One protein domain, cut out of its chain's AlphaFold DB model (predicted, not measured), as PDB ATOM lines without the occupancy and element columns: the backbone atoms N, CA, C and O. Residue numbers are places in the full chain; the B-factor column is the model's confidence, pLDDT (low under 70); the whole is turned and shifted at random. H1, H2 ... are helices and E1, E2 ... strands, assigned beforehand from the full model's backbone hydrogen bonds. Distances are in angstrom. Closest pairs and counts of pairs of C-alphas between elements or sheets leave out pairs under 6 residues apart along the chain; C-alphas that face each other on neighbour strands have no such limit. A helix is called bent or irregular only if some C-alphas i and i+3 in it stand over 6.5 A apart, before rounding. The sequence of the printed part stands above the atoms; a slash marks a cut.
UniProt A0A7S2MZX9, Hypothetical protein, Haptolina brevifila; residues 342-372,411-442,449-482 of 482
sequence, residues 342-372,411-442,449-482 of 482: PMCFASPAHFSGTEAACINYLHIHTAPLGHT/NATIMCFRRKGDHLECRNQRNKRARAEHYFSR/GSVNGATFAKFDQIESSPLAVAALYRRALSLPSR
ATOM      1  N   PRO A 342     197.419 230.404 231.502       59.19
ATOM      2  CA  PRO A 342     198.388 229.981 232.505       59.19
ATOM      3  C   PRO A 342     198.550 231.101 233.551       59.19
ATOM      4  O   PRO A 342     199.337 232.020 233.354       59.19
ATOM      5  N   MET A 343     197.732 231.097 234.609       54.66
ATOM      6  CA  MET A 343     197.627 232.230 235.528       54.66
ATOM      7  C   MET A 343     198.996 232.677 236.037       54.66
ATOM      8  O   MET A 343     199.794 231.880 236.541       54.66
ATOM      9  N   CYS A 344     199.242 233.978 235.946       52.06
ATOM     10  CA  CYS A 344     200.343 234.640 236.624       52.06
ATOM     11  C   CYS A 344     200.134 234.490 238.133       52.06
ATOM     12  O   CYS A 344     199.003 234.577 238.605       52.06
ATOM     13  N   PHE A 345     201.199 234.239 238.895       45.81
ATOM     14  CA  PHE A 345     201.101 234.101 240.345       45.81
ATOM     15  C   PHE A 345     200.553 235.380 240.986       45.81
ATOM     16  O   PHE A 345     201.307 236.311 241.258       45.81
ATOM     17  N   ALA A 346     199.259 235.413 241.287       43.00
ATOM     18  CA  ALA A 346     198.729 236.313 242.293       43.00
ATOM     19  C   ALA A 346     199.057 235.692 243.658       43.00
ATOM     20  O   ALA A 346     198.282 234.912 244.197       43.00
ATOM     21  N   SER A 347     200.252 235.948 244.202       39.47
ATOM     22  CA  SER A 347     200.479 235.662 245.623       39.47
ATOM     23  C   SER A 347     199.865 236.802 246.440       39.47
ATOM     24  O   SER A 347     200.292 237.941 246.245       39.47
ATOM     25  N   PRO A 348     198.936 236.533 247.377       37.72
ATOM     26  CA  PRO A 348     198.299 237.589 248.165       37.72
ATOM     27  C   PRO A 348     199.196 238.230 249.238       37.72
ATOM     28  O   PRO A 348     198.766 239.197 249.853       37.72
ATOM     29  N   ALA A 349     200.413 237.729 249.512       41.28
ATOM     30  CA  ALA A 349     201.159 238.204 250.692       41.28
ATOM     31  C   ALA A 349     202.702 238.133 250.661       41.28
ATOM     32  O   ALA A 349     203.342 238.812 251.460       41.28
ATOM     33  N   HIS A 350     203.351 237.356 249.778       41.59
ATOM     34  CA  HIS A 350     204.807 237.094 249.907       41.59
ATOM     35  C   HIS A 350     205.699 237.594 248.761       41.59
ATOM     36  O   HIS A 350     206.932 237.514 248.842       41.59
ATOM     37  N   PHE A 351     205.095 238.191 247.735       44.81
ATOM     38  CA  PHE A 351     205.785 239.033 246.763       44.81
ATOM     39  C   PHE A 351     205.326 240.475 246.988       44.81
ATOM     40  O   PHE A 351     204.487 240.993 246.267       44.81
ATOM     41  N   SER A 352     205.851 241.123 248.030       40.31
ATOM     42  CA  SER A 352     205.537 242.509 248.427       40.31
ATOM     43  C   SER A 352     206.071 243.582 247.458       40.31
ATOM     44  O   SER A 352     206.398 244.702 247.840       40.31
ATOM     45  N   GLY A 353     206.159 243.253 246.173       44.81
ATOM     46  CA  GLY A 353     206.421 244.182 245.089       44.81
ATOM     47  C   GLY A 353     205.466 243.856 243.954       44.81
ATOM     48  O   GLY A 353     205.182 242.692 243.709       44.81
ATOM     49  N   THR A 354     204.992 244.885 243.263       39.72
ATOM     50  CA  THR A 354     204.066 244.891 242.116       39.72
ATOM     51  C   THR A 354     204.498 244.058 240.890       39.72
ATOM     52  O   THR A 354     204.026 244.281 239.779       39.72
ATOM     53  N   GLU A 355     205.399 243.093 241.054       40.84
ATOM     54  CA  GLU A 355     205.872 242.171 240.029       40.84
ATOM     55  C   GLU A 355     205.011 240.904 240.023       40.84
ATOM     56  O   GLU A 355     205.456 239.817 240.390       40.84
ATOM     57  N   ALA A 356     203.769 241.035 239.557       42.66
ATOM     58  CA  ALA A 356     203.060 239.891 238.996       42.66
ATOM     59  C   ALA A 356     203.780 239.502 237.695       42.66
ATOM     60  O   ALA A 356     203.415 239.932 236.605       42.66
ATOM     61  N   ALA A 357     204.873 238.748 237.806       45.66
ATOM     62  CA  ALA A 357     205.535 238.185 236.642       45.66
ATOM     63  C   ALA A 357     204.610 237.115 236.052       45.66
ATOM     64  O   ALA A 357     204.481 236.010 236.584       45.66
ATOM     65  N   CYS A 358     203.939 237.463 234.959       44.94
ATOM     66  CA  CYS A 358     203.272 236.507 234.095       44.94
ATOM     67  C   CYS A 358     204.328 235.641 233.422       44.94
ATOM     68  O   CYS A 358     204.965 236.039 232.450       44.94
ATOM     69  N   ILE A 359     204.579 234.470 234.000       50.88
ATOM     70  CA  ILE A 359     205.491 233.499 233.414       50.88
ATOM     71  C   ILE A 359     204.743 232.829 232.274       50.88
ATOM     72  O   ILE A 359     203.645 232.310 232.458       50.88
ATOM     73  N   ASN A 360     205.355 232.787 231.101       52.34
ATOM     74  CA  ASN A 360     204.898 231.908 230.041       52.34
ATOM     75  C   ASN A 360     205.276 230.463 230.432       52.34
ATOM     76  O   ASN A 360     206.372 229.986 230.138       52.34
ATOM     77  N   TYR A 361     204.403 229.794 231.200       55.50
ATOM     78  CA  TYR A 361     204.678 228.487 231.825       55.50
ATOM     79  C   TYR A 361     204.931 227.349 230.831       55.50
ATOM     80  O   TYR A 361     205.363 226.264 231.215       55.50
ATOM     81  N   LEU A 362     204.666 227.589 229.551       53.34
ATOM     82  CA  LEU A 362     204.734 226.578 228.507       53.34
ATOM     83  C   LEU A 362     206.174 226.242 228.091       53.34
ATOM     84  O   LEU A 362     206.426 225.138 227.614       53.34
ATOM     85  N   HIS A 363     207.134 227.137 228.343       49.06
ATOM     86  CA  HIS A 363     208.560 226.924 228.054       49.06
ATOM     87  C   HIS A 363     209.335 226.241 229.180       49.06
ATOM     88  O   HIS A 363     210.565 226.275 229.221       49.06
ATOM     89  N   ILE A 364     208.631 225.647 230.136       56.44
ATOM     90  CA  ILE A 364     209.279 225.181 231.343       56.44
ATOM     91  C   ILE A 364     209.685 223.723 231.214       56.44
ATOM     92  O   ILE A 364     208.835 222.844 231.093       56.44
ATOM     93  N   HIS A 365     210.991 223.479 231.296       50.59
ATOM     94  CA  HIS A 365     211.558 222.146 231.418       50.59
ATOM     95  C   HIS A 365     211.155 221.526 232.760       50.59
ATOM     96  O   HIS A 365     211.587 221.958 233.825       50.59
ATOM     97  N   THR A 366     210.339 220.486 232.703       42.97
ATOM     98  CA  THR A 366     210.148 219.545 233.799       42.97
ATOM     99  C   THR A 366     211.335 218.586 233.843       42.97
ATOM    100  O   THR A 366     211.710 217.992 232.832       42.97
ATOM    101  N   ALA A 367     211.950 218.445 235.016       42.81
ATOM    102  CA  ALA A 367     212.843 217.321 235.255       42.81
ATOM    103  C   ALA A 367     212.019 216.016 235.211       42.81
ATOM    104  O   ALA A 367     210.838 216.043 235.583       42.81
ATOM    105  N   PRO A 368     212.609 214.883 234.788       47.22
ATOM    106  CA  PRO A 368     211.977 213.578 234.935       47.22
ATOM    107  C   PRO A 368     211.488 213.374 236.374       47.22
ATOM    108  O   PRO A 368     212.169 213.761 237.332       47.22
ATOM    109  N   LEU A 369     210.296 212.793 236.531       41.34
ATOM    110  CA  LEU A 369     209.741 212.455 237.840       41.34
ATOM    111  C   LEU A 369     210.754 211.573 238.590       41.34
ATOM    112  O   LEU A 369     211.119 210.511 238.107       41.34
ATOM    113  N   GLY A 370     211.230 212.030 239.751       37.28
ATOM    114  CA  GLY A 370     212.142 211.260 240.610       37.28
ATOM    115  C   GLY A 370     213.606 211.710 240.616       37.28
ATOM    116  O   GLY A 370     214.333 211.322 241.525       37.28
ATOM    117  N   HIS A 371     214.036 212.597 239.713       42.28
ATOM    118  CA  HIS A 371     215.374 213.186 239.792       42.28
ATOM    119  C   HIS A 371     215.307 214.618 240.320       42.28
ATOM    120  O   HIS A 371     214.892 215.534 239.616       42.28
ATOM    121  N   THR A 372     215.746 214.830 241.566       41.78
ATOM    122  CA  THR A 372     216.252 216.140 241.994       41.78
ATOM    123  C   THR A 372     217.563 216.374 241.257       41.78
ATOM    124  O   THR A 372     218.548 215.697 241.545       41.78
ATOM    125  N   ASN A 411     215.919 240.209 234.749       56.84
ATOM    126  CA  ASN A 411     214.596 239.729 235.132       56.84
ATOM    127  C   ASN A 411     214.752 238.374 235.831       56.84
ATOM    128  O   ASN A 411     215.430 237.482 235.316       56.84
ATOM    129  N   ALA A 412     214.155 238.233 237.016       61.06
ATOM    130  CA  ALA A 412     214.242 237.002 237.782       61.06
ATOM    131  C   ALA A 412     213.633 235.854 236.964       61.06
ATOM    132  O   ALA A 412     212.422 235.796 236.766       61.06
ATOM    133  N   THR A 413     214.472 234.939 236.478       66.00
ATOM    134  CA  THR A 413     214.000 233.736 235.790       66.00
ATOM    135  C   THR A 413     213.265 232.859 236.797       66.00
ATOM    136  O   THR A 413     213.805 232.538 237.862       66.00
ATOM    137  N   ILE A 414     212.028 232.487 236.477       67.81
ATOM    138  CA  ILE A 414     211.260 231.519 237.255       67.81
ATOM    139  C   ILE A 414     211.314 230.193 236.510       67.81
ATOM    140  O   ILE A 414     210.994 230.121 235.328       67.81
ATOM    141  N   MET A 415     211.749 229.152 237.210       72.06
ATOM    142  CA  MET A 415     211.840 227.792 236.697       72.06
ATOM    143  C   MET A 415     210.805 226.942 237.426       72.06
ATOM    144  O   MET A 415     210.867 226.819 238.651       72.06
ATOM    145  N   CYS A 416     209.855 226.346 236.709       79.06
ATOM    146  CA  CYS A 416     209.042 225.270 237.280       79.06
ATOM    147  C   CYS A 416     209.768 223.947 237.147       79.06
ATOM    148  O   CYS A 416     210.291 223.604 236.101       79.06
ATOM    149  N   PHE A 417     209.878 223.248 238.262       74.81
ATOM    150  CA  PHE A 417     210.804 222.129 238.394       74.81
ATOM    151  C   PHE A 417     210.067 220.847 238.763       74.81
ATOM    152  O   PHE A 417     210.656 219.772 238.704       74.81
ATOM    153  N   ARG A 418     208.789 220.940 239.162       82.06
ATOM    154  CA  ARG A 418     208.049 219.792 239.674       82.06
ATOM    155  C   ARG A 418     206.546 219.918 239.454       82.06
ATOM    156  O   ARG A 418     205.934 220.931 239.782       82.06
ATOM    157  N   ARG A 419     205.943 218.828 238.981       87.00
ATOM    158  CA  ARG A 419     204.510 218.566 239.127       87.00
ATOM    159  C   ARG A 419     204.262 217.945 240.502       87.00
ATOM    160  O   ARG A 419     204.935 216.983 240.873       87.00
ATOM    161  N   LYS A 420     203.295 218.472 241.250       87.88
ATOM    162  CA  LYS A 420     202.822 217.886 242.510       87.88
ATOM    163  C   LYS A 420     201.311 217.726 242.407       87.88
ATOM    164  O   LYS A 420     200.598 218.717 242.502       87.88
ATOM    165  N   GLY A 421     200.833 216.508 242.153       90.00
ATOM    166  CA  GLY A 421     199.422 216.268 241.834       90.00
ATOM    167  C   GLY A 421     198.991 217.052 240.590       90.00
ATOM    168  O   GLY A 421     199.631 216.951 239.540       90.00
ATOM    169  N   ASP A 422     197.952 217.873 240.730       90.00
ATOM    170  CA  ASP A 422     197.451 218.748 239.662       90.00
ATOM    171  C   ASP A 422     198.064 220.154 239.669       90.00
ATOM    172  O   ASP A 422     197.673 221.012 238.883       90.00
ATOM    173  N   HIS A 423     199.075 220.385 240.503       89.88
ATOM    174  CA  HIS A 423     199.718 221.683 240.668       89.88
ATOM    175  C   HIS A 423     201.092 221.711 239.994       89.88
ATOM    176  O   HIS A 423     201.799 220.697 239.937       89.88
ATOM    177  N   LEU A 424     201.496 222.894 239.532       88.31
ATOM    178  CA  LEU A 424     202.842 223.141 239.012       88.31
ATOM    179  C   LEU A 424     203.639 223.959 240.035       88.31
ATOM    180  O   LEU A 424     203.260 225.078 240.376       88.31
ATOM    181  N   GLU A 425     204.735 223.399 240.546       87.56
ATOM    182  CA  GLU A 425     205.625 224.077 241.490       87.56
ATOM    183  C   GLU A 425     206.807 224.729 240.773       87.56
ATOM    184  O   GLU A 425     207.522 224.109 239.975       87.56
ATOM    185  N   CYS A 426     207.044 225.988 241.127       85.56
ATOM    186  CA  CYS A 426     208.047 226.854 240.540       85.56
ATOM    187  C   CYS A 426     208.957 227.473 241.583       85.56
ATOM    188  O   CYS A 426     208.582 227.649 242.738       85.56
ATOM    189  N   ARG A 427     210.192 227.766 241.186       83.12
ATOM    190  CA  ARG A 427     211.198 228.447 241.995       83.12
ATOM    191  C   ARG A 427     211.799 229.578 241.188       83.12
ATOM    192  O   ARG A 427     212.089 229.420 240.007       83.12
ATOM    193  N   ASN A 428     212.008 230.719 241.827       82.50
ATOM    194  CA  ASN A 428     212.819 231.780 241.237       82.50
ATOM    195  C   ASN A 428     214.315 231.569 241.538       82.50
ATOM    196  O   ASN A 428     214.691 230.685 242.309       82.50
ATOM    197  N   GLN A 429     215.170 232.429 240.980       80.81
ATOM    198  CA  GLN A 429     216.623 232.423 241.230       80.81
ATOM    199  C   GLN A 429     217.013 232.563 242.716       80.81
ATOM    200  O   GLN A 429     218.117 232.194 243.097       80.81
ATOM    201  N   ARG A 430     216.114 233.069 243.573       84.75
ATOM    202  CA  ARG A 430     216.309 233.171 245.031       84.75
ATOM    203  C   ARG A 430     215.743 231.967 245.791       84.75
ATOM    204  O   ARG A 430     215.514 232.066 246.992       84.75
ATOM    205  N   ASN A 431     215.444 230.868 245.097       83.94
ATOM    206  CA  ASN A 431     214.830 229.658 245.648       83.94
ATOM    207  C   ASN A 431     213.462 229.890 246.331       83.94
ATOM    208  O   ASN A 431     212.967 229.014 247.042       83.94
ATOM    209  N   LYS A 432     212.805 231.042 246.107       85.19
ATOM    210  CA  LYS A 432     211.432 231.257 246.582       85.19
ATOM    211  C   LYS A 432     210.491 230.406 245.749       85.19
ATOM    212  O   LYS A 432     210.546 230.460 244.518       85.19
ATOM    213  N   ARG A 433     209.637 229.641 246.426       85.25
ATOM    214  CA  ARG A 433     208.652 228.773 245.786       85.25
ATOM    215  C   ARG A 433     207.405 229.564 245.402       85.25
ATOM    216  O   ARG A 433     206.961 230.431 246.146       85.25
ATOM    217  N   ALA A 434     206.847 229.226 244.253       84.75
ATOM    218  CA  ALA A 434     205.528 229.628 243.795       84.75
ATOM    219  C   ALA A 434     204.792 228.369 243.317       84.75
ATOM    220  O   ALA A 434     205.432 227.411 242.879       84.75
ATOM    221  N   ARG A 435     203.467 228.333 243.437       85.31
ATOM    222  CA  ARG A 435     202.656 227.164 243.082       85.31
ATOM    223  C   ARG A 435     201.466 227.596 242.255       85.31
ATOM    224  O   ARG A 435     200.730 228.488 242.661       85.31
ATOM    225  N   ALA A 436     201.323 226.998 241.075       83.69
ATOM    226  CA  ALA A 436     200.191 227.249 240.198       83.69
ATOM    227  C   ALA A 436     199.168 226.176 240.526       83.69
ATOM    228  O   ALA A 436     199.332 225.003 240.168       83.69
ATOM    229  N   GLU A 437     198.174 226.578 241.309       84.94
ATOM    230  CA  GLU A 437     197.124 225.683 241.762       84.94
ATOM    231  C   GLU A 437     196.325 225.172 240.557       84.94
ATOM    232  O   GLU A 437     196.065 225.922 239.611       84.94
ATOM    233  N   HIS A 438     195.992 223.876 240.565       87.94
ATOM    234  CA  HIS A 438     195.167 223.239 239.534       87.94
ATOM    235  C   HIS A 438     195.695 223.400 238.100       87.94
ATOM    236  O   HIS A 438     194.933 223.304 237.140       87.94
ATOM    237  N   TYR A 439     197.002 223.638 237.936       88.25
ATOM    238  CA  TYR A 439     197.630 223.850 236.638       88.25
ATOM    239  C   TYR A 439     197.360 222.730 235.640       88.25
ATOM    240  O   TYR A 439     197.206 223.051 234.477       88.25
ATOM    241  N   PHE A 440     197.298 221.456 236.041       90.19
ATOM    242  CA  PHE A 440     197.094 220.316 235.127       90.19
ATOM    243  C   PHE A 440     195.631 219.866 235.009       90.19
ATOM    244  O   PHE A 440     195.331 218.969 234.229       90.19
ATOM    245  N   SER A 441     194.723 220.441 235.795       90.88
ATOM    246  CA  SER A 441     193.309 220.045 235.856       90.88
ATOM    247  C   SER A 441     192.379 221.025 235.144       90.88
ATOM    248  O   SER A 441     191.180 221.013 235.413       90.88
ATOM    249  N   ARG A 442     192.917 221.899 234.285       91.38
ATOM    250  CA  ARG A 442     192.112 222.949 233.662       91.38
ATOM    251  C   ARG A 442     191.335 222.448 232.466       91.38
ATOM    252  O   ARG A 442     191.674 221.427 231.873       91.38
ATOM    253  N   GLY A 449     200.271 230.515 220.032       63.62
ATOM    254  CA  GLY A 449     201.103 230.045 218.926       63.62
ATOM    255  C   GLY A 449     201.999 231.134 218.337       63.62
ATOM    256  O   GLY A 449     203.129 230.849 217.945       63.62
ATOM    257  N   SER A 450     201.548 232.390 218.355       63.66
ATOM    258  CA  SER A 450     202.340 233.553 217.933       63.66
ATOM    259  C   SER A 450     203.611 233.770 218.763       63.66
ATOM    260  O   SER A 450     204.601 234.276 218.241       63.66
ATOM    261  N   VAL A 451     203.606 233.364 220.033       68.31
ATOM    262  CA  VAL A 451     204.733 233.525 220.963       68.31
ATOM    263  C   VAL A 451     205.537 232.232 221.074       68.31
ATOM    264  O   VAL A 451     206.766 232.246 221.056       68.31
ATOM    265  N   ASN A 452     204.845 231.099 221.179       76.69
ATOM    266  CA  ASN A 452     205.463 229.823 221.534       76.69
ATOM    267  C   ASN A 452     205.650 228.880 220.342       76.69
ATOM    268  O   ASN A 452     206.378 227.892 220.450       76.69
ATOM    269  N   GLY A 453     205.040 229.180 219.192       80.69
ATOM    270  CA  GLY A 453     205.025 228.302 218.021       80.69
ATOM    271  C   GLY A 453     206.424 227.947 217.529       80.69
ATOM    272  O   GLY A 453     206.693 226.778 217.267       80.69
ATOM    273  N   ALA A 454     207.347 228.913 217.504       83.25
ATOM    274  CA  ALA A 454     208.740 228.674 217.122       83.25
ATOM    275  C   ALA A 454     209.488 227.766 218.113       83.25
ATOM    276  O   ALA A 454     210.389 227.032 217.716       83.25
ATOM    277  N   THR A 455     209.136 227.796 219.402       84.00
ATOM    278  CA  THR A 455     209.714 226.881 220.396       84.00
ATOM    279  C   THR A 455     209.126 225.487 220.255       84.00
ATOM    280  O   THR A 455     209.872 224.512 220.253       84.00
ATOM    281  N   PHE A 456     207.806 225.379 220.106       86.69
ATOM    282  CA  PHE A 456     207.123 224.098 219.944       86.69
ATOM    283  C   PHE A 456     207.519 223.387 218.654       86.69
ATOM    284  O   PHE A 456     207.683 222.172 218.662       86.69
ATOM    285  N   ALA A 457     207.754 224.137 217.578       86.81
ATOM    286  CA  ALA A 457     208.209 223.606 216.298       86.81
ATOM    287  C   ALA A 457     209.605 222.955 216.354       86.81
ATOM    288  O   ALA A 457     209.958 222.234 215.432       86.81
ATOM    289  N   LYS A 458     210.393 223.168 217.420       89.69
ATOM    290  CA  LYS A 458     211.693 222.495 217.613       89.69
ATOM    291  C   LYS A 458     211.561 221.048 218.088       89.69
ATOM    292  O   LYS A 458     212.566 220.349 218.162       89.69
ATOM    293  N   PHE A 459     210.361 220.625 218.481       89.81
ATOM    294  CA  PHE A 459     210.104 219.285 218.986       89.81
ATOM    295  C   PHE A 459     209.211 218.535 218.002       89.81
ATOM    296  O   PHE A 459     208.006 218.784 217.952       89.81
ATOM    297  N   ASP A 460     209.780 217.558 217.297       90.81
ATOM    298  CA  ASP A 460     209.015 216.666 216.412       90.81
ATOM    299  C   ASP A 460     207.909 215.919 217.173       90.81
ATOM    300  O   ASP A 460     206.846 215.623 216.630       90.81
ATOM    301  N   GLN A 461     208.147 215.658 218.463       94.06
ATOM    302  CA  GLN A 461     207.197 215.056 219.400       94.06
ATOM    303  C   GLN A 461     207.128 215.879 220.693       94.06
ATOM    304  O   GLN A 461     207.755 215.557 221.708       94.06
ATOM    305  N   ILE A 462     206.384 216.983 220.669       93.56
ATOM    306  CA  ILE A 462     206.219 217.872 221.828       93.56
ATOM    307  C   ILE A 462     205.617 217.166 223.055       93.56
ATOM    308  O   ILE A 462     205.987 217.480 224.185       93.56
ATOM    309  N   GLU A 463     204.757 216.169 222.856       94.56
ATOM    310  CA  GLU A 463     204.164 215.302 223.882       94.56
ATOM    311  C   GLU A 463     205.190 214.404 224.595       94.56
ATOM    312  O   GLU A 463     204.966 213.962 225.724       94.56
ATOM    313  N   SER A 464     206.334 214.184 223.945       93.75
ATOM    314  CA  SER A 464     207.492 213.436 224.438       93.75
ATOM    315  C   SER A 464     208.595 214.348 224.992       93.75
ATOM    316  O   SER A 464     209.599 213.851 225.508       93.75
ATOM    317  N   SER A 465     208.440 215.669 224.869       90.06
ATOM    318  CA  SER A 465     209.443 216.638 225.310       90.06
ATOM    319  C   SER A 465     209.523 216.706 226.844       90.06
ATOM    320  O   SER A 465     208.575 216.335 227.543       90.06
ATOM    321  N   PRO A 466     210.626 217.218 227.416       85.31
ATOM    322  CA  PRO A 466     210.714 217.445 228.853       85.31
ATOM    323  C   PRO A 466     209.898 218.664 229.306       85.31
ATOM    324  O   PRO A 466     210.048 219.088 230.440       85.31
ATOM    325  N   LEU A 467     209.080 219.294 228.459       85.62
ATOM    326  CA  LEU A 467     208.360 220.515 228.818       85.62
ATOM    327  C   LEU A 467     207.087 220.227 229.629       85.62
ATOM    328  O   LEU A 467     206.450 219.187 229.474       85.62
ATOM    329  N   ALA A 468     206.639 221.194 230.433       86.62
ATOM    330  CA  ALA A 468     205.363 221.108 231.149       86.62
ATOM    331  C   ALA A 468     204.174 220.902 230.191       86.62
ATOM    332  O   ALA A 468     203.250 220.151 230.504       86.62
ATOM    333  N   VAL A 469     204.235 221.494 228.992       88.75
ATOM    334  CA  VAL A 469     203.225 221.302 227.940       88.75
ATOM    335  C   VAL A 469     203.137 219.844 227.465       88.75
ATOM    336  O   VAL A 469     202.054 219.377 227.132       88.75
ATOM    337  N   ALA A 470     204.223 219.068 227.535       91.25
ATOM    338  CA  ALA A 470     204.196 217.638 227.223       91.25
ATOM    339  C   ALA A 470     203.311 216.861 228.207       91.25
ATOM    340  O   ALA A 470     202.552 215.975 227.823       91.25
ATOM    341  N   ALA A 471     203.381 217.203 229.496       90.88
ATOM    342  CA  ALA A 471     202.502 216.622 230.507       90.88
ATOM    343  C   ALA A 471     201.033 217.036 230.306       90.88
ATOM    344  O   ALA A 471     200.147 216.220 230.565       90.88
ATOM    345  N   LEU A 472     200.774 218.251 229.802       93.00
ATOM    346  CA  LEU A 472     199.427 218.676 229.406       93.00
ATOM    347  C   LEU A 472     198.898 217.835 228.241       93.00
ATOM    348  O   LEU A 472     197.819 217.264 228.373       93.00
ATOM    349  N   TYR A 473     199.668 217.673 227.159       95.31
ATOM    350  CA  TYR A 473     199.266 216.833 226.023       95.31
ATOM    351  C   TYR A 473     199.004 215.390 226.434       95.31
ATOM    352  O   TYR A 473     197.966 214.836 226.084       95.31
ATOM    353  N   ARG A 474     199.901 214.786 227.224       94.94
ATOM    354  CA  ARG A 474     199.717 213.406 227.683       94.94
ATOM    355  C   ARG A 474     198.437 213.238 228.489       94.94
ATOM    356  O   ARG A 474     197.701 212.288 228.256       94.94
ATOM    357  N   ARG A 475     198.113 214.180 229.379       94.25
ATOM    358  CA  ARG A 475     196.844 214.140 230.116       94.25
ATOM    359  C   ARG A 475     195.645 214.350 229.191       94.25
ATOM    360  O   ARG A 475     194.724 213.537 229.218       94.25
ATOM    361  N   ALA A 476     195.678 215.396 228.365       95.75
ATOM    362  CA  ALA A 476     194.590 215.761 227.462       95.75
ATOM    363  C   ALA A 476     194.246 214.626 226.487       95.75
ATOM    364  O   ALA A 476     193.071 214.379 226.242       95.75
ATOM    365  N   LEU A 477     195.252 213.902 225.995       97.00
ATOM    366  CA  LEU A 477     195.120 212.796 225.042       97.00
ATOM    367  C   LEU A 477     195.100 211.409 225.708       97.00
ATOM    368  O   LEU A 477     195.001 210.403 225.014       97.00
ATOM    369  N   SER A 478     195.184 211.344 227.042       96.31
ATOM    370  CA  SER A 478     195.286 210.097 227.818       96.31
ATOM    371  C   SER A 478     196.424 209.172 227.363       96.31
ATOM    372  O   SER A 478     196.280 207.954 227.318       96.31
ATOM    373  N   LEU A 479     197.571 209.768 227.043       95.56
ATOM    374  CA  LEU A 479     198.813 209.050 226.781       95.56
ATOM    375  C   LEU A 479     199.464 208.622 228.111       95.56
ATOM    376  O   LEU A 479     199.324 209.335 229.113       95.56
ATOM    377  N   PRO A 480     200.226 207.514 228.128       93.25
ATOM    378  CA  PRO A 480     200.926 207.056 229.323       93.25
ATOM    379  C   PRO A 480     201.814 208.138 229.949       93.25
ATOM    380  O   PRO A 480     202.527 208.878 229.258       93.25
ATOM    381  N   SER A 481     201.804 208.221 231.281       85.56
ATOM    382  CA  SER A 481     202.830 208.970 232.003       85.56
ATOM    383  C   SER A 481     204.189 208.289 231.816       85.56
ATOM    384  O   SER A 481     204.276 207.068 231.772       85.56
ATOM    385  N   ARG A 482     205.232 209.108 231.710       73.75
ATOM    386  CA  ARG A 482     206.643 208.705 231.720       73.75
ATOM    387  C   ARG A 482     207.173 208.879 233.121       73.75
ATOM    388  O   ARG A 482     206.715 209.871 233.744       73.75
TER     389      ARG A 482
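What this domain is: This is residues 342 to 372, 411 to 442 and 449 to 482 of the 482 residues of the protein "Hypothetical protein" of Haptolina brevifila (UniProt A0A7S2MZX9). There is little regular structure: a small sheet of three strands, E1, E2 and E3, is grazed by helix H2, amid long loops. Residues 342 to 372, with no named element, fold back near residue 353, and H1 sits away from the sheet. The printed part has 97 residues, 34 in named elements, ordered E1 E2 E3 H1 H2, class mixed; it is compact, with a radius of gyration of the C-alphas of 13.9 A and spans of 40 by 30 by 25 A.

Where its parts are: E1, residues 414 to 420, runs 16.9 A from C-alpha 414 at (211.260, 231.519, 237.255). E2 is residues 423 to 428, 16.6 A; E3 is 433 to 436, 10.3 A. H1, residues 449 to 456, 8.5 A, is irregular: C-alphas 451 and 454 are 7.4 A apart. H2, residues 468 to 476, 12.6 A, ends at C-alpha 476, (194.590, 215.761, 227.462).

How they stand to each other: E1, E2 and E3 form a meander, each strand the antiparallel neighbour of the one before, in two hairpins. N 417 and O 425, 3.0 A, and N 426 and O 434, 2.8 A, are within hydrogen-bond range. H2 only grazes the sheet, with residues 468 to 471; H1 is not on it and is apart from H2. Every O i to N i+4 pair is within range in H2, 2 of 4 in H1.

The domain as a whole: The farthest C-alphas, Ser 352 and Asp 460, are 41.3 A apart. Cuts leave gaps of 24.6 A between C-alphas 372 and 411 and 18.7 A between 442 and 449. The link from H1 to H2 is long. The pLDDT is under 70 at residues 342 to 372, 411 to 414 and 449 to 451.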